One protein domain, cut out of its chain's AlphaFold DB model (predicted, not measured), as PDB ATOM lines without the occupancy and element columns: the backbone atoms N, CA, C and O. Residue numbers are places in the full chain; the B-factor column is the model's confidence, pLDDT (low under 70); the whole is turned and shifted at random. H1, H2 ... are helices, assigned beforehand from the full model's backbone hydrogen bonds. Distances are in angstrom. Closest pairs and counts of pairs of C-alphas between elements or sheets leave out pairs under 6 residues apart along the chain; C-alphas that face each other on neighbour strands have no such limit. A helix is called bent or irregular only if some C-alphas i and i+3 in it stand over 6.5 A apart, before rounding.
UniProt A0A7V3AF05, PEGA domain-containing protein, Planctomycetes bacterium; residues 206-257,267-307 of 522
ATOM      1  N   LEU A 206      18.296 -77.217  10.057       94.69
ATOM      2  CA  LEU A 206      18.664 -77.461   8.669       94.69
ATOM      3  C   LEU A 206      19.698 -76.442   8.172       94.69
ATOM      4  O   LEU A 206      20.662 -76.844   7.529       94.69
ATOM      5  N   GLU A 207      19.567 -75.156   8.527       95.12
ATOM      6  CA  GLU A 207      20.575 -74.132   8.204       95.12
ATOM      7  C   GLU A 207      21.965 -74.491   8.763       95.12
ATOM      8  O   GLU A 207      22.970 -74.359   8.058       95.12
ATOM      9  N   MET A 208      22.027 -74.989  10.003       97.25
ATOM     10  CA  MET A 208      23.263 -75.463  10.629       97.25
ATOM     11  C   MET A 208      23.847 -76.684   9.897       97.25
ATOM     12  O   MET A 208      25.033 -76.680   9.564       97.25
ATOM     13  N   LEU A 209      23.035 -77.709   9.618       97.44
ATOM     14  CA  LEU A 209      23.473 -78.933   8.928       97.44
ATOM     15  C   LEU A 209      23.928 -78.643   7.487       97.44
ATOM     16  O   LEU A 209      24.931 -79.182   7.015       97.44
ATOM     17  N   ASP A 210      23.251 -77.724   6.804       96.25
ATOM     18  CA  ASP A 210      23.672 -77.206   5.503       96.25
ATOM     19  C   ASP A 210      25.004 -76.449   5.587       96.25
ATOM     20  O   ASP A 210      25.828 -76.523   4.677       96.25
ATOM     21  N   GLY A 211      25.239 -75.719   6.680       97.19
ATOM     22  CA  GLY A 211      26.535 -75.109   6.973       97.19
ATOM     23  C   GLY A 211      27.650 -76.151   7.079       97.19
ATOM     24  O   GLY A 211      28.666 -76.011   6.399       97.19
ATOM     25  N   LEU A 212      27.423 -77.213   7.859       96.50
ATOM     26  CA  LEU A 212      28.391 -78.294   8.081       96.50
ATOM     27  C   LEU A 212      28.712 -79.074   6.800       96.50
ATOM     28  O   LEU A 212      29.879 -79.306   6.489       96.50
ATOM     29  N   THR A 213      27.692 -79.428   6.014       95.56
ATOM     30  CA  THR A 213      27.889 -80.127   4.729       95.56
ATOM     31  C   THR A 213      28.649 -79.275   3.710       95.56
ATOM     32  O   THR A 213      29.414 -79.816   2.913       95.56
ATOM     33  N   ARG A 214      28.503 -77.942   3.750       95.38
ATOM     34  CA  ARG A 214      29.298 -77.026   2.915       95.38
ATOM     35  C   ARG A 214      30.733 -76.856   3.408       95.38
ATOM     36  O   ARG A 214      31.633 -76.777   2.576       95.38
ATOM     37  N   SER A 215      30.956 -76.763   4.719       93.69
ATOM     38  CA  SER A 215      32.301 -76.568   5.278       93.69
ATOM     39  C   SER A 215      33.147 -77.839   5.239       93.69
ATOM     40  O   SER A 215      34.353 -77.768   5.024       93.69
ATOM     41  N   GLU A 216      32.522 -79.002   5.422       89.81
ATOM     42  CA  GLU A 216      33.190 -80.303   5.478       89.81
ATOM     43  C   GLU A 216      32.512 -81.316   4.533       89.81
ATOM     44  O   GLU A 216      31.955 -82.322   4.977       89.81
ATOM     45  N   PRO A 217      32.571 -81.109   3.203       91.19
ATOM     46  CA  PRO A 217      31.830 -81.919   2.227       91.19
ATOM     47  C   PRO A 217      32.302 -83.378   2.121       91.19
ATOM     48  O   PRO A 217      31.660 -84.194   1.470       91.19
ATOM     49  N   HIS A 218      33.431 -83.718   2.742       86.75
ATOM     50  CA  HIS A 218      33.985 -85.072   2.801       86.75
ATOM     51  C   HIS A 218      33.484 -85.873   4.019       86.75
ATOM     52  O   HIS A 218      33.784 -87.061   4.133       86.75
ATOM     53  N   ARG A 219      32.727 -85.251   4.935       89.69
ATOM     54  CA  ARG A 219      32.183 -85.890   6.142       89.69
ATOM     55  C   ARG A 219      30.789 -86.446   5.870       89.69
ATOM     56  O   ARG A 219      29.794 -85.727   5.950       89.69
ATOM     57  N   ALA A 220      30.699 -87.748   5.607       92.62
ATOM     58  CA  ALA A 220      29.421 -88.416   5.343       92.62
ATOM     59  C   ALA A 220      28.434 -88.313   6.523       92.62
ATOM     60  O   ALA A 220      27.222 -88.257   6.311       92.62
ATOM     61  N   THR A 221      28.937 -88.232   7.761       92.44
ATOM     62  CA  THR A 221      28.097 -88.073   8.959       92.44
ATOM     63  C   THR A 221      27.218 -86.813   8.918       92.44
ATOM     64  O   THR A 221      26.056 -86.898   9.306       92.44
ATOM     65  N   HIS A 222      27.684 -85.688   8.364       94.94
ATOM     66  CA  HIS A 222      26.862 -84.466   8.265       94.94
ATOM     67  C   HIS A 222      25.637 -84.667   7.372       94.94
ATOM     68  O   HIS A 222      24.534 -84.223   7.690       94.94
ATOM     69  N   PHE A 223      25.823 -85.389   6.267       97.06
ATOM     70  CA  PHE A 223      24.743 -85.753   5.356       97.06
ATOM     71  C   PHE A 223      23.789 -86.773   5.984       97.06
ATOM     72  O   PHE A 223      22.579 -86.660   5.798       97.06
ATOM     73  N   LEU A 224      24.298 -87.720   6.783       95.62
ATOM     74  CA  LEU A 224      23.450 -88.637   7.553       95.62
ATOM     75  C   LEU A 224      22.587 -87.908   8.577       95.62
ATOM     76  O   LEU A 224      21.391 -88.176   8.660       95.62
ATOM     77  N   ASP A 225      23.171 -86.991   9.344       96.56
ATOM     78  CA  ASP A 225      22.436 -86.241  10.363       96.56
ATOM     79  C   ASP A 225      21.372 -85.342   9.710       96.56
ATOM     80  O   ASP A 225      20.232 -85.290  10.179       96.56
ATOM     81  N   LYS A 226      21.691 -84.741   8.555       97.75
ATOM     82  CA  LYS A 226      20.720 -84.051   7.693       97.75
ATOM     83  C   LYS A 226      19.612 -84.982   7.198       97.75
ATOM     84  O   LYS A 226      18.437 -84.635   7.317       97.75
ATOM     85  N   GLY A 227      19.958 -86.166   6.697       96.88
ATOM     86  CA  GLY A 227      18.998 -87.174   6.245       96.88
ATOM     87  C   GLY A 227      18.045 -87.610   7.358       96.88
ATOM     88  O   GLY A 227      16.832 -87.613   7.162       96.88
ATOM     89  N   HIS A 228      18.569 -87.886   8.555       95.56
ATOM     90  CA  HIS A 228      17.772 -88.217   9.740       95.56
ATOM     91  C   HIS A 228      16.833 -87.094  10.149       95.56
ATOM     92  O   HIS A 228      15.652 -87.339  10.398       95.56
ATOM     93  N   TYR A 229      17.346 -85.869  10.202       95.44
ATOM     94  CA  TYR A 229      16.546 -84.713  10.560       95.44
ATOM     95  C   TYR A 229      15.384 -84.513   9.578       95.44
ATOM     96  O   TYR A 229      14.236 -84.365   9.995       95.44
ATOM     97  N   LEU A 230      15.654 -84.572   8.274       95.44
ATOM     98  CA  LEU A 230      14.631 -84.435   7.236       95.44
ATOM     99  C   LEU A 230      13.613 -85.581   7.281       95.44
ATOM    100  O   LEU A 230      12.411 -85.331   7.181       95.44
ATOM    101  N   PHE A 231      14.076 -86.814   7.496       93.81
ATOM    102  CA  PHE A 231      13.223 -87.997   7.609       93.81
ATOM    103  C   PHE A 231      12.236 -87.874   8.776       93.81
ATOM    104  O   PHE A 231      11.031 -88.031   8.580       93.81
ATOM    105  N   ILE A 232      12.725 -87.531   9.974       91.19
ATOM    106  CA  ILE A 232      11.890 -87.377  11.180       91.19
ATOM    107  C   ILE A 232      10.840 -86.273  10.990       91.19
ATOM    108  O   ILE A 232       9.734 -86.378  11.511       91.19
ATOM    109  N   ASN A 233      11.159 -85.240  10.207       89.62
ATOM    110  CA  ASN A 233      10.247 -84.139   9.898       89.62
ATOM    111  C   ASN A 233       9.358 -84.391   8.661       89.62
ATOM    112  O   ASN A 233       8.748 -83.453   8.151       89.62
ATOM    113  N   GLY A 234       9.276 -85.627   8.153       90.00
ATOM    114  CA  GLY A 234       8.371 -85.981   7.050       90.00
ATOM    115  C   GLY A 234       8.845 -85.551   5.655       90.00
ATOM    116  O   GLY A 234       8.127 -85.741   4.675       90.00
ATOM    117  N   ARG A 235      10.049 -84.982   5.524       93.06
ATOM    118  CA  ARG A 235      10.588 -84.431   4.266       93.06
ATOM    119  C   ARG A 235      11.313 -85.512   3.466       93.06
ATOM    120  O   ARG A 235      12.520 -85.441   3.246       93.06
ATOM    121  N   MET A 236      10.565 -86.536   3.050       94.94
ATOM    122  CA  MET A 236      11.104 -87.788   2.494       94.94
ATOM    123  C   MET A 236      11.983 -87.592   1.253       94.94
ATOM    124  O   MET A 236      13.041 -88.209   1.160       94.94
ATOM    125  N   ASP A 237      11.583 -86.719   0.325       95.81
ATOM    126  CA  ASP A 237      12.349 -86.460  -0.904       95.81
ATOM    127  C   ASP A 237      13.708 -85.808  -0.612       95.81
ATOM    128  O   ASP A 237      14.714 -86.165  -1.218       95.81
ATOM    129  N   GLU A 238      13.758 -84.879   0.341       96.50
ATOM    130  CA  GLU A 238      15.002 -84.215   0.732       96.50
ATOM    131  C   GLU A 238      15.874 -85.125   1.600       96.50
ATOM    132  O   GLU A 238      17.097 -85.126   1.463       96.50
ATOM    133  N   ALA A 239      15.252 -85.932   2.465       97.25
ATOM    134  CA  ALA A 239      15.946 -86.948   3.242       97.25
ATOM    135  C   ALA A 239      16.654 -87.945   2.317       97.25
ATOM    136  O   ALA A 239      17.837 -88.218   2.500       97.25
ATOM    137  N   ALA A 240      15.948 -88.444   1.297       97.25
ATOM    138  CA  ALA A 240      16.494 -89.349   0.293       97.25
ATOM    139  C   ALA A 240      17.731 -88.772  -0.411       97.25
ATOM    140  O   ALA A 240      18.742 -89.465  -0.518       97.25
ATOM    141  N   GLU A 241      17.681 -87.506  -0.840       97.12
ATOM    142  CA  GLU A 241      18.841 -86.841  -1.446       97.12
ATOM    143  C   GLU A 241      20.021 -86.741  -0.468       97.12
ATOM    144  O   GLU A 241      21.143 -87.073  -0.840       97.12
ATOM    145  N   ALA A 242      19.777 -86.377   0.794       97.50
ATOM    146  CA  ALA A 242      20.839 -86.302   1.798       97.50
ATOM    147  C   ALA A 242      21.490 -87.673   2.074       97.50
ATOM    148  O   ALA A 242      22.708 -87.764   2.216       97.50
ATOM    149  N   PHE A 243      20.712 -88.761   2.099       96.94
ATOM    150  CA  PHE A 243      21.273 -90.111   2.224       96.94
ATOM    151  C   PHE A 243      22.100 -90.522   1.000       96.94
ATOM    152  O   PHE A 243      23.165 -91.117   1.166       96.94
ATOM    153  N   LEU A 244      21.650 -90.182  -0.210       95.75
ATOM    154  CA  LEU A 244      22.417 -90.436  -1.434       95.75
ATOM    155  C   LEU A 244      23.714 -89.621  -1.480       95.75
ATOM    156  O   LEU A 244      24.737 -90.138  -1.925       95.75
ATOM    157  N   ASP A 245      23.704 -88.384  -0.978       96.00
ATOM    158  CA  ASP A 245      24.927 -87.589  -0.814       96.00
ATOM    159  C   ASP A 245      25.906 -88.265   0.149       96.00
ATOM    160  O   ASP A 245      27.096 -88.368  -0.156       96.00
ATOM    161  N   ALA A 246      25.418 -88.795   1.276       95.56
ATOM    162  CA  ALA A 246      26.255 -89.535   2.219       95.56
ATOM    163  C   ALA A 246      26.909 -90.768   1.565       95.56
ATOM    164  O   ALA A 246      28.104 -91.015   1.749       95.56
ATOM    165  N   GLU A 247      26.150 -91.530   0.772       94.12
ATOM    166  CA  GLU A 247      26.672 -92.681   0.027       94.12
ATOM    167  C   GLU A 247      27.698 -92.274  -1.035       94.12
ATOM    168  O   GLU A 247      28.727 -92.937  -1.178       94.12
ATOM    169  N   GLU A 248      27.457 -91.172  -1.750       91.75
ATOM    170  CA  GLU A 248      28.378 -90.651  -2.760       91.75
ATOM    171  C   GLU A 248      29.705 -90.195  -2.139       91.75
ATOM    172  O   GLU A 248      30.774 -90.499  -2.679       91.75
ATOM    173  N   VAL A 249      29.660 -89.539  -0.978       91.69
ATOM    174  CA  VAL A 249      30.861 -89.180  -0.209       91.69
ATOM    175  C   VAL A 249      31.641 -90.437   0.199       91.69
ATOM    176  O   VAL A 249      32.858 -90.496   0.011       91.69
ATOM    177  N   CYS A 250      30.954 -91.482   0.669       90.06
ATOM    178  CA  CYS A 250      31.569 -92.765   1.037       90.06
ATOM    179  C   CYS A 250      32.048 -93.627  -0.148       90.06
ATOM    180  O   CYS A 250      32.723 -94.641   0.064       90.06
ATOM    181  N   ALA A 251      31.674 -93.285  -1.381       86.62
ATOM    182  CA  ALA A 251      32.130 -93.980  -2.583       86.62
ATOM    183  C   ALA A 251      33.439 -93.397  -3.141       86.62
ATOM    184  O   ALA A 251      34.151 -94.081  -3.880       86.62
ATOM    185  N   ARG A 252      33.766 -92.145  -2.802       85.25
ATOM    186  CA  ARG A 252      34.962 -91.445  -3.291       85.25
ATOM    187  C   ARG A 252      36.153 -91.687  -2.364       85.25
ATOM    188  O   ARG A 252      35.984 -91.533  -1.160       85.25
ATOM    189  N   PRO A 253      37.359 -91.983  -2.876       81.62
ATOM    190  CA  PRO A 253      38.548 -92.099  -2.034       81.62
ATOM    191  C   PRO A 253      38.742 -90.844  -1.162       81.62
ATOM    192  O   PRO A 253      38.571 -89.733  -1.676       81.62
ATOM    193  N   PRO A 254      39.097 -90.983   0.128       81.69
ATOM    194  CA  PRO A 254      39.335 -89.831   0.988       81.69
ATOM    195  C   PRO A 254      40.541 -89.029   0.485       81.69
ATOM    196  O   PRO A 254      41.585 -89.590   0.152       81.69
ATOM    197  N   VAL A 255      40.398 -87.702   0.442       82.44
ATOM    198  CA  VAL A 255      41.481 -86.776   0.084       82.44
ATOM    199  C   VAL A 255      42.077 -86.229   1.376       82.44
ATOM    200  O   VAL A 255      41.468 -85.389   2.033       82.44
ATOM    201  N   LEU A 256      43.254 -86.729   1.751       83.25
ATOM    202  CA  LEU A 256      43.936 -86.350   2.988       83.25
ATOM    203  C   LEU A 256      45.002 -85.273   2.722       83.25
ATOM    204  O   LEU A 256      45.789 -85.430   1.784       83.25
ATOM    205  N   PRO A 257      45.078 -84.202   3.536       84.81
ATOM    206  CA  PRO A 257      46.167 -83.235   3.466       84.81
ATOM    207  C   PRO A 257      47.552 -83.887   3.566       84.81
ATOM    208  O   PRO A 257      47.805 -84.752   4.410       84.81
ATOM    209  N   ALA A 267      43.949 -92.417  11.907       89.81
ATOM    210  CA  ALA A 267      42.708 -92.096  12.606       89.81
ATOM    211  C   ALA A 267      41.606 -91.656  11.629       89.81
ATOM    212  O   ALA A 267      40.473 -92.132  11.719       89.81
ATOM    213  N   GLU A 268      41.953 -90.815  10.659       87.94
ATOM    214  CA  GLU A 268      41.032 -90.313   9.643       87.94
ATOM    215  C   GLU A 268      40.544 -91.434   8.711       87.94
ATOM    216  O   GLU A 268      39.347 -91.564   8.449       87.94
ATOM    217  N   MET A 269      41.442 -92.327   8.290       88.56
ATOM    218  CA  MET A 269      41.084 -93.513   7.505       88.56
ATOM    219  C   MET A 269      40.171 -94.473   8.280       88.56
ATOM    220  O   MET A 269      39.233 -95.033   7.703       88.56
ATOM    221  N   ARG A 270      40.410 -94.664   9.588       90.00
ATOM    222  CA  ARG A 270      39.519 -95.461  10.449       90.00
ATOM    223  C   ARG A 270      38.128 -94.840  10.499       90.00
ATOM    224  O   ARG A 270      37.162 -95.555  10.234       90.00
ATOM    225  N   LEU A 271      38.037 -93.532  10.740       87.44
ATOM    226  CA  LEU A 271      36.767 -92.807  10.787       87.44
ATOM    227  C   LEU A 271      36.004 -92.917   9.459       87.44
ATOM    228  O   LEU A 271      34.829 -93.269   9.458       87.44
ATOM    229  N   TYR A 272      36.685 -92.744   8.325       86.31
ATOM    230  CA  TYR A 272      36.085 -92.931   7.002       86.31
ATOM    231  C   TYR A 272      35.515 -94.352   6.811       86.31
ATOM    232  O   TYR A 272      34.415 -94.546   6.285       86.31
ATOM    233  N   SER A 273      36.245 -95.372   7.275       87.31
ATOM    234  CA  SER A 273      35.792 -96.766   7.201       87.31
ATOM    235  C   SER A 273      34.568 -97.045   8.088       87.31
ATOM    236  O   SER A 273      33.695 -97.839   7.716       87.31
ATOM    237  N   GLU A 274      34.490 -96.396   9.252       90.38
ATOM    238  CA  GLU A 274      33.363 -96.486  10.180       90.38
ATOM    239  C   GLU A 274      32.135 -95.761   9.629       90.38
ATOM    240  O   GLU A 274      31.041 -96.336   9.634       90.38
ATOM    241  N   ASP A 275      32.326 -94.569   9.062       90.06
ATOM    242  CA  ASP A 275      31.289 -93.783   8.394       90.06
ATOM    243  C   ASP A 275      30.657 -94.577   7.250       90.06
ATOM    244  O   ASP A 275      29.436 -94.729   7.214       90.06
ATOM    245  N   ARG A 276      31.457 -95.210   6.386       89.00
ATOM    246  CA  ARG A 276      30.931 -96.047   5.292       89.00
ATOM    247  C   ARG A 276      30.042 -97.189   5.796       89.00
ATOM    248  O   ARG A 276      28.978 -97.454   5.232       89.00
ATOM    249  N   LYS A 277      30.445 -97.861   6.881       90.81
ATOM    250  CA  LYS A 277      29.634 -98.917   7.519       90.81
ATOM    251  C   LYS A 277      28.386 -98.348   8.192       90.81
ATOM    252  O   LYS A 277      27.360 -99.026   8.258       90.81
ATOM    253  N   ARG A 278      28.465 -97.139   8.749       92.38
ATOM    254  CA  ARG A 278      27.335 -96.450   9.380       92.38
ATOM    255  C   ARG A 278      26.301 -96.031   8.339       92.38
ATOM    256  O   ARG A 278      25.146 -96.403   8.510       92.38
ATOM    257  N   VAL A 279      26.715 -95.379   7.250       92.62
ATOM    258  CA  VAL A 279      25.835 -94.961   6.144       92.62
ATOM    259  C   VAL A 279      25.037 -96.146   5.617       92.62
ATOM    260  O   VAL A 279      23.810 -96.120   5.643       92.62
ATOM    261  N   SER A 280      25.720 -97.230   5.243       89.50
ATOM    262  CA  SER A 280      25.055 -98.423   4.711       89.50
ATOM    263  C   SER A 280      24.013 -99.008   5.679       89.50
ATOM    264  O   SER A 280      22.923 -99.398   5.257       89.50
ATOM    265  N   ARG A 281      24.305 -99.032   6.989       91.75
ATOM    266  CA  ARG A 281      23.364 -99.526   8.010       91.75
ATOM    267  C   ARG A 281      22.159 -98.609   8.206       91.75
ATOM    268  O   ARG A 281      21.051 -99.125   8.346       91.75
ATOM    269  N   GLU A 282      22.361 -97.295   8.242       92.31
ATOM    270  CA  GLU A 282      21.268 -96.335   8.450       92.31
ATOM    271  C   GLU A 282      20.349 -96.263   7.226       92.31
ATOM    272  O   GLU A 282      19.130 -96.329   7.383       92.31
ATOM    273  N   VAL A 283      20.897 -96.268   6.005       88.81
ATOM    274  CA  VAL A 283      20.085 -96.354   4.778       88.81
ATOM    275  C   VAL A 283      19.252 -97.638   4.779       88.81
ATOM    276  O   VAL A 283      18.037 -97.590   4.596       88.81
ATOM    277  N   ALA A 284      19.865 -98.789   5.077       87.75
ATOM    278  CA  ALA A 284      19.148-100.061   5.191       87.75
ATOM    279  C   ALA A 284      18.004-100.013   6.222       87.75
ATOM    280  O   ALA A 284      16.933-100.581   5.997       87.75
ATOM    281  N   ARG A 285      18.213 -99.323   7.350       88.00
ATOM    282  CA  ARG A 285      17.204 -99.160   8.402       88.00
ATOM    283  C   ARG A 285      15.983 -98.381   7.906       88.00
ATOM    284  O   ARG A 285      14.871 -98.885   8.068       88.00
ATOM    285  N   HIS A 286      16.182 -97.217   7.282       85.62
ATOM    286  CA  HIS A 286      15.085 -96.376   6.765       85.62
ATOM    287  C   HIS A 286      14.358 -97.011   5.586       85.62
ATOM    288  O   HIS A 286      13.145 -96.868   5.456       85.62
ATOM    289  N   ARG A 287      15.068 -97.809   4.782       84.69
ATOM    290  CA  ARG A 287      14.487 -98.581   3.674       84.69
ATOM    291  C   ARG A 287      13.643 -99.789   4.105       84.69
ATOM    292  O   ARG A 287      13.230-100.588   3.269       84.69
ATOM    293  N   GLY A 288      13.362 -99.938   5.398       74.94
ATOM    294  CA  GLY A 288      12.416-100.932   5.908       74.94
ATOM    295  C   GLY A 288      13.024-102.284   6.275       74.94
ATOM    296  O   GLY A 288      12.311-103.121   6.814       74.94
ATOM    297  N   ILE A 289      14.335-102.495   6.102       67.56
ATOM    298  CA  ILE A 289      14.985-103.752   6.528       67.56
ATOM    299  C   ILE A 289      14.902-103.913   8.059       67.56
ATOM    300  O   ILE A 289      14.956-105.026   8.577       67.56
ATOM    301  N   ARG A 290      14.780-102.801   8.801       64.12
ATOM    302  CA  ARG A 290      14.732-102.773  10.275       64.12
ATOM    303  C   ARG A 290      13.716-101.768  10.852       64.12
ATOM    304  O   ARG A 290      13.860-101.379  12.009       64.12
ATOM    305  N   SER A 291      12.749-101.293  10.057       68.75
ATOM    306  CA  SER A 291      11.753-100.298  10.503       68.75
ATOM    307  C   SER A 291      10.521-100.966  11.122       68.75
ATOM    308  O   SER A 291      10.040-101.965  10.597       68.75
ATOM    309  N   PHE A 292       9.988-100.382  12.201       62.28
ATOM    310  CA  PHE A 292       8.706-100.775  12.807       62.28
ATOM    311  C   PHE A 292       7.501-100.051  12.185       62.28
ATOM    312  O   PHE A 292       6.370-100.497  12.359       62.28
ATOM    313  N   ASP A 293       7.735 -98.961  11.447       80.81
ATOM    314  CA  ASP A 293       6.707 -98.225  10.711       80.81
ATOM    315  C   ASP A 293       6.846 -98.513   9.212       80.81
ATOM    316  O   ASP A 293       7.744 -98.003   8.530       80.81
ATOM    317  N   PHE A 294       5.968 -99.388   8.721       82.31
ATOM    318  CA  PHE A 294       5.958 -99.842   7.335       82.31
ATOM    319  C   PHE A 294       5.539 -98.734   6.361       82.31
ATOM    320  O   PHE A 294       6.107 -98.633   5.274       82.31
ATOM    321  N   ALA A 295       4.586 -97.879   6.748       87.19
ATOM    322  CA  ALA A 295       4.064 -96.835   5.870       87.19
ATOM    323  C   ALA A 295       5.124 -95.759   5.609       87.19
ATOM    324  O   ALA A 295       5.383 -95.410   4.454       87.19
ATOM    325  N   THR A 296       5.804 -95.296   6.660       88.25
ATOM    326  CA  THR A 296       6.899 -94.325   6.520       88.25
ATOM    327  C   THR A 296       8.080 -94.919   5.748       88.25
ATOM    328  O   THR A 296       8.628 -94.266   4.860       88.25
ATOM    329  N   ALA A 297       8.432 -96.186   5.999       87.50
ATOM    330  CA  ALA A 297       9.479 -96.868   5.236       87.50
ATOM    331  C   ALA A 297       9.132 -96.989   3.740       87.50
ATOM    332  O   ALA A 297      10.000 -96.804   2.887       87.50
ATOM    333  N   GLN A 298       7.867 -97.255   3.400       90.12
ATOM    334  CA  GLN A 298       7.406 -97.304   2.011       90.12
ATOM    335  C   GLN A 298       7.494 -95.931   1.330       90.12
ATOM    336  O   GLN A 298       7.984 -95.839   0.203       90.12
ATOM    337  N   GLN A 299       7.069 -94.863   2.014       92.75
ATOM    338  CA  GLN A 299       7.181 -93.492   1.501       92.75
ATOM    339  C   GLN A 299       8.640 -93.103   1.255       92.75
ATOM    340  O   GLN A 299       8.971 -92.576   0.190       92.75
ATOM    341  N   PHE A 300       9.522 -93.409   2.208       94.12
ATOM    342  CA  PHE A 300      10.947 -93.145   2.066       94.12
ATOM    343  C   PHE A 300      11.578 -93.966   0.941       94.12
ATOM    344  O   PHE A 300      12.325 -93.411   0.143       94.12
ATOM    345  N   ASN A 301      11.247 -95.254   0.812       91.94
ATOM    346  CA  ASN A 301      11.719 -96.080  -0.300       91.94
ATOM    347  C   ASN A 301      11.326 -95.486  -1.656       91.94
ATOM    348  O   ASN A 301      12.183 -95.341  -2.526       91.94
ATOM    349  N   ALA A 302      10.069 -95.068  -1.814       93.00
ATOM    350  CA  ALA A 302       9.607 -94.434  -3.044       93.00
ATOM    351  C   ALA A 302      10.308 -93.089  -3.313       93.00
ATOM    352  O   ALA A 302      10.572 -92.741  -4.465       93.00
ATOM    353  N   ALA A 303      10.607 -92.301  -2.276       95.25
ATOM    354  CA  ALA A 303      11.400 -91.077  -2.403       95.25
ATOM    355  C   ALA A 303      12.854 -91.369  -2.805       95.25
ATOM    356  O   ALA A 303      13.385 -90.743  -3.722       95.25
ATOM    357  N   TYR A 304      13.470 -92.366  -2.176       94.25
ATOM    358  CA  TYR A 304      14.840 -92.795  -2.424       94.25
ATOM    359  C   TYR A 304      15.026 -93.344  -3.845       94.25
ATOM    360  O   TYR A 304      15.943 -92.923  -4.546       94.25
ATOM    361  N   GLU A 305      14.112 -94.188  -4.329       91.31
ATOM    362  CA  GLU A 305      14.126 -94.684  -5.713       91.31
ATOM    363  C   GLU A 305      13.931 -93.553  -6.733       91.31
ATOM    364  O   GLU A 305      14.664 -93.474  -7.721       91.31
ATOM    365  N   ARG A 306      13.005 -92.615  -6.476       93.75
ATOM    366  CA  ARG A 306      12.834 -91.420  -7.323       93.75
ATOM    367  C   ARG A 306      14.101 -90.566  -7.357       93.75
ATOM    368  O   ARG A 306      14.491 -90.109  -8.430       93.75
ATOM    369  N   ALA A 307      14.753 -90.356  -6.216       94.25
ATOM    370  CA  ALA A 307      15.998 -89.598  -6.123       94.25
ATOM    371  C   ALA A 307      17.143 -90.276  -6.897       94.25
ATOM    372  O   ALA A 307      17.791 -89.628  -7.726       94.25
TER     373      ALA A 307
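Overview. This is residues 206 to 257 and 267 to 307 of the 522 residues of the protein "PEGA domain-containing protein" of Planctomycetes bacterium (UniProt A0A7V3AF05). Three helices, H2, H3 and H4, make an up-and-down bundle, each running against the one before it in the chain; H1 folds back along H2, and H5 slants across one end of the bundle, packing on H3 and on the last turns of H4. The printed part has 93 residues with five named helices, H1 to H5 in order along the chain, and no named strand; the class is all helix. It is compact, with a radius of gyration of the C-alphas of 13.2 A, yet elongated in outline, spanning 44 by 27 by 20 A.

Arrangement. The longest helix is H4, residues 267 to 289. Its residues 275 to 279 touch residues 220 to 224 of H2, residues 220 to 232, closest at the C-alphas of Asp 275 and Ala 220, 6.5 A apart; the two run the same way at a shallow tilt of 24 degrees. H4 also touches H3, residues 236 to 251, which meets it with residues 243 to 250 alone, the closest C-alphas being those of Arg 276 and Cys 250, 5.4 A apart; they run opposite ways at a tilt of 35.4 degrees, only just steep. H2 and H3 form a helical hairpin, opposite ways at a shallow tilt of 15 degrees, with the C-alphas of Gly 227 and Ala 239 closest at 4.3 A. H5, residues 294 to 307, touches H3 at a steep tilt of 62 degrees, closest at the C-alphas of Tyr 304 and Ala 240, 4.7 A apart. Residues 286 to 288 of H4 touch H5 at a steep tilt of 61 degrees, with the C-alphas of Gly 288 and Ala 297 closest at 5.1 A. H1, residues 206 to 215, forms a helical hairpin with H2, opposite ways at a shallow tilt of 15 degrees; their closest C-alphas, those of Thr 213 and His 222, are 5.7 A apart. H1 is apart from H3, H4 and H5. Every O i to N i+4 pair is within hydrogen-bond range in H1, H2, H3 and H5, and 17 of 19 are in H4.

Along the chain. H1 begins at C-alpha 206, (18.664, -77.461, 8.669), and is 14.1 A long from first to last C-alpha. H2 measures 18.5 A and H3 22.5 A. H4 runs 30.7 A from C-alpha 267 at (42.708, -92.096, 12.606), and is irregular, with C-alphas 286 and 289 7.4 A apart. H5, 19.7 A long, ends at C-alpha 307, (15.998, -89.598, -6.123).

Size, cuts and confidence. The two C-alphas farthest apart, those of Pro 257 and Ala 295, are 44.3 A apart. Residues 258 to 266, in the link from H3 to H4, are not printed, and C-alphas 257 and 267 are 13.2 A apart across this cut. The links H1 to H2, H2 to H3 and H4 to H5 are tight. The mean pLDDT of the printed part is 90.4, with residues 289 to 292 under 70.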